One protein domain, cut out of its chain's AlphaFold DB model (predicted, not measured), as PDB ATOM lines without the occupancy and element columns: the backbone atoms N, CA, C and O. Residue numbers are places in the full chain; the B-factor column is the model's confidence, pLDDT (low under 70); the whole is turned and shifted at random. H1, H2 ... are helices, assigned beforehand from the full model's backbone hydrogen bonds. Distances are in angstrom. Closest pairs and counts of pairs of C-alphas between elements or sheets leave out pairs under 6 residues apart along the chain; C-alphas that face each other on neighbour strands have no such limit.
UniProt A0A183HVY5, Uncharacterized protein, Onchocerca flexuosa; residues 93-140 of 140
ATOM      1  N   PHE A  93     138.833 160.278 165.214       88.44
ATOM      2  CA  PHE A  93     139.097 158.858 165.010       88.44
ATOM      3  C   PHE A  93     137.906 158.232 164.273       88.44
ATOM      4  O   PHE A  93     136.763 158.472 164.670       88.44
ATOM      5  N   PRO A  94     138.110 157.423 163.217       88.25
ATOM      6  CA  PRO A  94     136.993 156.925 162.411       88.25
ATOM      7  C   PRO A  94     136.006 156.072 163.221       88.25
ATOM      8  O   PRO A  94     134.811 156.092 162.948       88.25
ATOM      9  N   TRP A  95     136.466 155.405 164.280       90.56
ATOM     10  CA  TRP A  95     135.605 154.624 165.172       90.56
ATOM     11  C   TRP A  95     135.049 155.419 166.364       90.56
ATOM     12  O   TRP A  95     134.392 154.862 167.235       90.56
ATOM     13  N   GLU A  96     135.272 156.729 166.431       88.00
ATOM     14  CA  GLU A  96     134.712 157.568 167.498       88.00
ATOM     15  C   GLU A  96     133.195 157.750 167.369       88.00
ATOM     16  O   GLU A  96     132.503 157.974 168.364       88.00
ATOM     17  N   THR A  97     132.666 157.667 166.145       89.94
ATOM     18  CA  THR A  97     131.251 157.927 165.863       89.94
ATOM     19  C   THR A  97     130.569 156.739 165.198       89.94
ATOM     20  O   THR A  97     131.198 155.924 164.528       89.94
ATOM     21  N   CYS A  98     129.248 156.672 165.357       90.12
ATOM     22  CA  CYS A  98     128.403 155.722 164.640       90.12
ATOM     23  C   CYS A  98     127.958 156.237 163.256       90.12
ATOM     24  O   CYS A  98     127.191 155.568 162.578       90.12
ATOM     25  N   ASN A  99     128.458 157.386 162.787       89.75
ATOM     26  CA  ASN A  99     128.038 158.005 161.522       89.75
ATOM     27  C   ASN A  99     128.981 157.663 160.355       89.75
ATOM     28  O   ASN A  99     129.474 158.549 159.659       89.75
ATOM     29  N   ASN A 100     129.252 156.374 160.167       90.31
ATOM     30  CA  ASN A 100     130.072 155.875 159.067       90.31
ATOM     31  C   ASN A 100     129.235 154.986 158.153       90.31
ATOM     32  O   ASN A 100     128.204 154.464 158.561       90.31
ATOM     33  N   TRP A 101     129.700 154.784 156.921       90.94
ATOM     34  CA  TRP A 101     128.976 154.003 155.915       90.94
ATOM     35  C   TRP A 101     128.869 152.504 156.239       90.94
ATOM     36  O   TRP A 101     128.027 151.835 155.651       90.94
ATOM     37  N   TRP A 102     129.706 151.988 157.145       92.50
ATOM     38  CA  TRP A 102     129.693 150.594 157.604       92.50
ATOM     39  C   TRP A 102     128.866 150.369 158.878       92.50
ATOM     40  O   TRP A 102     128.698 149.230 159.289       92.50
ATOM     41  N   ASN A 103     128.378 151.431 159.527       93.12
ATOM     42  CA  ASN A 103     127.655 151.301 160.788       93.12
ATOM     43  C   ASN A 103     126.150 151.118 160.559       93.12
ATOM     44  O   ASN A 103     125.541 151.834 159.758       93.12
ATOM     45  N   ASP A 104     125.547 150.249 161.366       90.31
ATOM     46  CA  ASP A 104     124.111 149.975 161.369       90.31
ATOM     47  C   ASP A 104     123.393 150.600 162.580       90.31
ATOM     48  O   ASP A 104     123.979 151.236 163.460       90.31
ATOM     49  N   LYS A 105     122.066 150.419 162.649       86.88
ATOM     50  CA  LYS A 105     121.203 150.972 163.717       86.88
ATOM     51  C   LYS A 105     121.492 150.407 165.117       86.88
ATOM     52  O   LYS A 105     120.918 150.894 166.089       86.88
ATOM     53  N   THR A 106     122.320 149.372 165.211       88.81
ATOM     54  CA  THR A 106     122.764 148.729 166.456       88.81
ATOM     55  C   THR A 106     124.043 149.348 167.030       88.81
ATOM     56  O   THR A 106     124.409 149.009 168.156       88.81
ATOM     57  N   CYS A 107     124.690 150.270 166.304       90.94
ATOM     58  CA  CYS A 107     125.948 150.884 166.716       90.94
ATOM     59  C   CYS A 107     125.796 151.766 167.965       90.94
ATOM     60  O   CYS A 107     124.913 152.627 168.038       90.94
ATOM     61  N   ILE A 108     126.726 151.617 168.912       90.81
ATOM     62  CA  ILE A 108     126.882 152.493 170.078       90.81
ATOM     63  C   ILE A 108     128.311 153.049 170.176       90.81
ATOM     64  O   ILE A 108     129.299 152.360 169.935       90.81
ATOM     65  N   THR A 109     128.437 154.317 170.580       87.56
ATOM     66  CA  THR A 109     129.742 155.001 170.748       87.56
ATOM     67  C   THR A 109     130.314 154.886 172.165       87.56
ATOM     68  O   THR A 109     131.409 155.372 172.438       87.56
ATOM     69  N   GLY A 110     129.551 154.320 173.107       84.38
ATOM     70  CA  GLY A 110     129.905 154.279 174.532       84.38
ATOM     71  C   GLY A 110     129.835 155.634 175.256       84.38
ATOM     72  O   GLY A 110     130.082 155.687 176.458       84.38
ATOM     73  N   ARG A 111     129.475 156.723 174.556       85.25
ATOM     74  CA  ARG A 111     129.257 158.068 175.130       85.25
ATOM     75  C   ARG A 111     127.789 158.362 175.458       85.25
ATOM     76  O   ARG A 111     127.479 159.428 175.980       85.25
ATOM     77  N   GLU A 112     126.896 157.431 175.137       85.12
ATOM     78  CA  GLU A 112     125.464 157.529 175.415       85.12
ATOM     79  C   GLU A 112     125.178 157.476 176.925       85.12
ATOM     80  O   GLU A 112     125.861 156.788 177.687       85.12
ATOM     81  N   ASN A 113     124.120 158.158 177.373       89.00
ATOM     82  CA  ASN A 113     123.689 158.079 178.770       89.00
ATOM     83  C   ASN A 113     123.197 156.663 179.110       89.00
ATOM     84  O   ASN A 113     122.541 156.007 178.302       89.00
ATOM     85  N   THR A 114     123.409 156.217 180.352       86.62
ATOM     86  CA  THR A 114     122.991 154.880 180.816       86.62
ATOM     87  C   THR A 114     121.498 154.614 180.590       86.62
ATOM     88  O   THR A 114     121.119 153.510 180.213       86.62
ATOM     89  N   ALA A 115     120.644 155.629 180.770       86.00
ATOM     90  CA  ALA A 115     119.207 155.518 180.509       86.00
ATOM     91  C   ALA A 115     118.903 155.245 179.024       86.00
ATOM     92  O   ALA A 115     118.081 154.380 178.723       86.00
ATOM     93  N   SER A 116     119.614 155.922 178.117       85.31
ATOM     94  CA  SER A 116     119.508 155.742 176.666       85.31
ATOM     95  C   SER A 116     119.960 154.346 176.246       85.31
ATOM     96  O   SER A 116     119.260 153.676 175.494       85.31
ATOM     97  N   ILE A 117     121.092 153.871 176.780       85.06
ATOM     98  CA  ILE A 117     121.607 152.524 176.493       85.06
ATOM     99  C   ILE A 117     120.586 151.470 176.926       85.06
ATOM    100  O   ILE A 117     120.254 150.589 176.144       85.06
ATOM    101  N   ILE A 118     120.010 151.590 178.127       85.50
ATOM    102  CA  ILE A 118     118.996 150.645 178.617       85.50
ATOM    103  C   ILE A 118     117.751 150.637 177.715       85.50
ATOM    104  O   ILE A 118     117.166 149.576 177.487       85.50
ATOM    105  N   GLU A 119     117.325 151.795 177.213       86.81
ATOM    106  CA  GLU A 119     116.197 151.894 176.285       86.81
ATOM    107  C   GLU A 119     116.511 151.248 174.928       86.81
ATOM    108  O   GLU A 119     115.720 150.433 174.445       86.81
ATOM    109  N   ILE A 120     117.682 151.541 174.359       85.56
ATOM    110  CA  ILE A 120     118.168 150.963 173.099       85.56
ATOM    111  C   ILE A 120     118.294 149.442 173.229       85.56
ATOM    112  O   ILE A 120     117.724 148.709 172.422       85.56
ATOM    113  N   THR A 121     118.942 148.948 174.286       86.12
ATOM    114  CA  THR A 121     119.089 147.512 174.548       86.12
ATOM    115  C   THR A 121     117.733 146.833 174.749       86.12
ATOM    116  O   THR A 121     117.533 145.739 174.233       86.12
ATOM    117  N   ARG A 122     116.761 147.461 175.433       85.94
ATOM    118  CA  ARG A 122     115.398 146.899 175.553       85.94
ATOM    119  C   ARG A 122     114.691 146.807 174.203       85.94
ATOM    120  O   ARG A 122     114.064 145.789 173.909       85.94
ATOM    121  N   ASN A 123     114.785 147.860 173.397       87.50
ATOM    122  CA  ASN A 123     114.174 147.902 172.073       87.50
ATOM    123  C   ASN A 123     114.798 146.864 171.132       87.50
ATOM    124  O   ASN A 123     114.062 146.188 170.422       87.50
ATOM    125  N   LEU A 124     116.121 146.689 171.167       87.19
ATOM    126  CA  LEU A 124     116.847 145.700 170.361       87.19
ATOM    127  C   LEU A 124     116.640 144.266 170.863       87.19
ATOM    128  O   LEU A 124     116.433 143.361 170.057       87.19
ATOM    129  N   SER A 125     116.571 144.063 172.180       88.00
ATOM    130  CA  SER A 125     116.267 142.763 172.789       88.00
ATOM    131  C   SER A 125     114.894 142.236 172.365       88.00
ATOM    132  O   SER A 125     114.741 141.033 172.173       88.00
ATOM    133  N   LYS A 126     113.917 143.117 172.105       88.69
ATOM    134  CA  LYS A 126     112.615 142.739 171.524       88.69
ATOM    135  C   LYS A 126     112.743 142.047 170.158       88.69
ATOM    136  O   LYS A 126     111.866 141.271 169.788       88.69
ATOM    137  N   TYR A 127     113.819 142.327 169.427       86.25
ATOM    138  CA  TYR A 127     114.137 141.750 168.122       86.25
ATOM    139  C   TYR A 127     115.291 140.731 168.181       86.25
ATOM    140  O   TYR A 127     115.762 140.311 167.130       86.25
ATOM    141  N   ASN A 128     115.734 140.314 169.378       88.44
ATOM    142  CA  ASN A 128     116.921 139.471 169.600       88.44
ATOM    143  C   ASN A 128     118.228 140.047 169.011       88.44
ATOM    144  O   ASN A 128     119.099 139.290 168.595       88.44
ATOM    145  N   LEU A 129     118.366 141.376 168.981       86.69
ATOM    146  CA  LEU A 129     119.573 142.070 168.522       86.69
ATOM    147  C   LEU A 129     120.388 142.595 169.711       86.69
ATOM    148  O   LEU A 129     119.825 142.985 170.740       86.69
ATOM    149  N   THR A 130     121.708 142.634 169.547       87.12
ATOM    150  CA  THR A 130     122.666 143.194 170.509       87.12
ATOM    151  C   THR A 130     123.232 144.519 170.013       87.12
ATOM    152  O   THR A 130     123.195 144.822 168.825       87.12
ATOM    153  N   THR A 131     123.695 145.352 170.942       87.75
ATOM    154  CA  THR A 131     124.420 146.585 170.614       87.75
ATOM    155  C   THR A 131     125.885 146.263 170.365       87.75
ATOM    156  O   THR A 131     126.491 145.600 171.207       87.75
ATOM    157  N   GLU A 132     126.447 146.794 169.287       90.38
ATOM    158  CA  GLU A 132     127.858 146.635 168.913       90.38
ATOM    159  C   GLU A 132     128.536 147.999 168.844       90.38
ATOM    160  O   GLU A 132     127.900 149.040 168.652       90.38
ATOM    161  N   THR A 133     129.848 148.008 169.014       90.88
ATOM    162  CA  THR A 133     130.648 149.212 168.809       90.88
ATOM    163  C   THR A 133     130.937 149.431 167.326       90.88
ATOM    164  O   THR A 133     130.988 148.498 166.529       90.88
ATOM    165  N   SER A 134     131.219 150.678 166.953       90.19
ATOM    166  CA  SER A 134     131.651 151.040 165.592       90.19
ATOM    167  C   SER A 134     132.897 150.277 165.109       90.19
ATOM    168  O   SER A 134     133.134 150.191 163.905       90.19
ATOM    169  N   VAL A 135     133.728 149.777 166.037       91.06
ATOM    170  CA  VAL A 135     134.923 148.973 165.744       91.06
ATOM    171  C   VAL A 135     134.550 147.539 165.404       91.06
ATOM    172  O   VAL A 135     135.108 146.990 164.461       91.06
ATOM    173  N   GLU A 136     133.630 146.943 166.161       90.62
ATOM    174  CA  GLU A 136     133.151 145.580 165.916       90.62
ATOM    175  C   GLU A 136     132.491 145.507 164.539       90.62
ATOM    176  O   GLU A 136     132.942 144.740 163.697       90.62
ATOM    177  N   GLN A 137     131.591 146.447 164.234       91.56
ATOM    178  CA  GLN A 137     130.915 146.520 162.931       91.56
ATOM    179  C   GLN A 137     131.844 146.790 161.743       91.56
ATOM    180  O   GLN A 137     131.477 146.552 160.599       91.56
ATOM    181  N   TYR A 138     133.045 147.322 161.979       91.50
ATOM    182  CA  TYR A 138     134.019 147.530 160.908       91.50
ATOM    183  C   TYR A 138     134.719 146.228 160.485       91.50
ATOM    184  O   TYR A 138     135.198 146.135 159.354       91.50
ATOM    185  N   TRP A 139     134.831 145.256 161.397       89.44
ATOM    186  CA  TRP A 139     135.551 143.997 161.171       89.44
ATOM    187  C   TRP A 139     134.652 142.761 161.083       89.44
ATOM    188  O   TRP A 139     135.173 141.670 160.834       89.44
ATOM    189  N   GLU A 140     133.350 142.924 161.300       83.44
ATOM    190  CA  GLU A 140     132.311 141.939 160.969       83.44
ATOM    191  C   GLU A 140     132.111 141.797 159.452       83.44
ATOM    192  O   GLU A 140     131.951 140.635 159.002       83.44
TER     193      GLU A 140
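Overview. This is residues 93 to 140 of the 140 residues of an uncharacterized protein of Onchocerca flexuosa (UniProt A0A183HVY5). There is little regular structure: a loop-rich chain winds through residues 93 to 113, enters helix H1 at one end of the long axis, and turns back to the short helix H2 towards the other end. Between the two helices, residues 107 to 108 pair in parallel with residues 132 to 133. The printed part has 48 residues with two named helices, H1 then H2, and no named strand. The class is all helix, though the named elements hold only 16 residues. The whole is compact, with a radius of gyration of the C-alphas of 10.7 A and spans of 28 by 21 by 13 A.

Arrangement. H1, residues 114 to 125, and H2, residues 136 to 139, are apart. A short link of 10 residues joins them. Every O i to N i+4 pair in H1 is within hydrogen-bond range; H2 is too short for such a pair, and its 1 O i to N i+3 pair is within range.

Along the chain. H1 measures 16.0 A from C-alpha 114 at (122.991, 154.880, 180.816) to C-alpha 125. H2 ends with C-alpha 139 at (135.551, 143.997, 161.171).

Size, cuts and confidence. The two C-alphas farthest apart, of Phe 93 and Lys 126, are 31.7 A apart. The printed part has no cut, and no printed residue is under 70 in pLDDT.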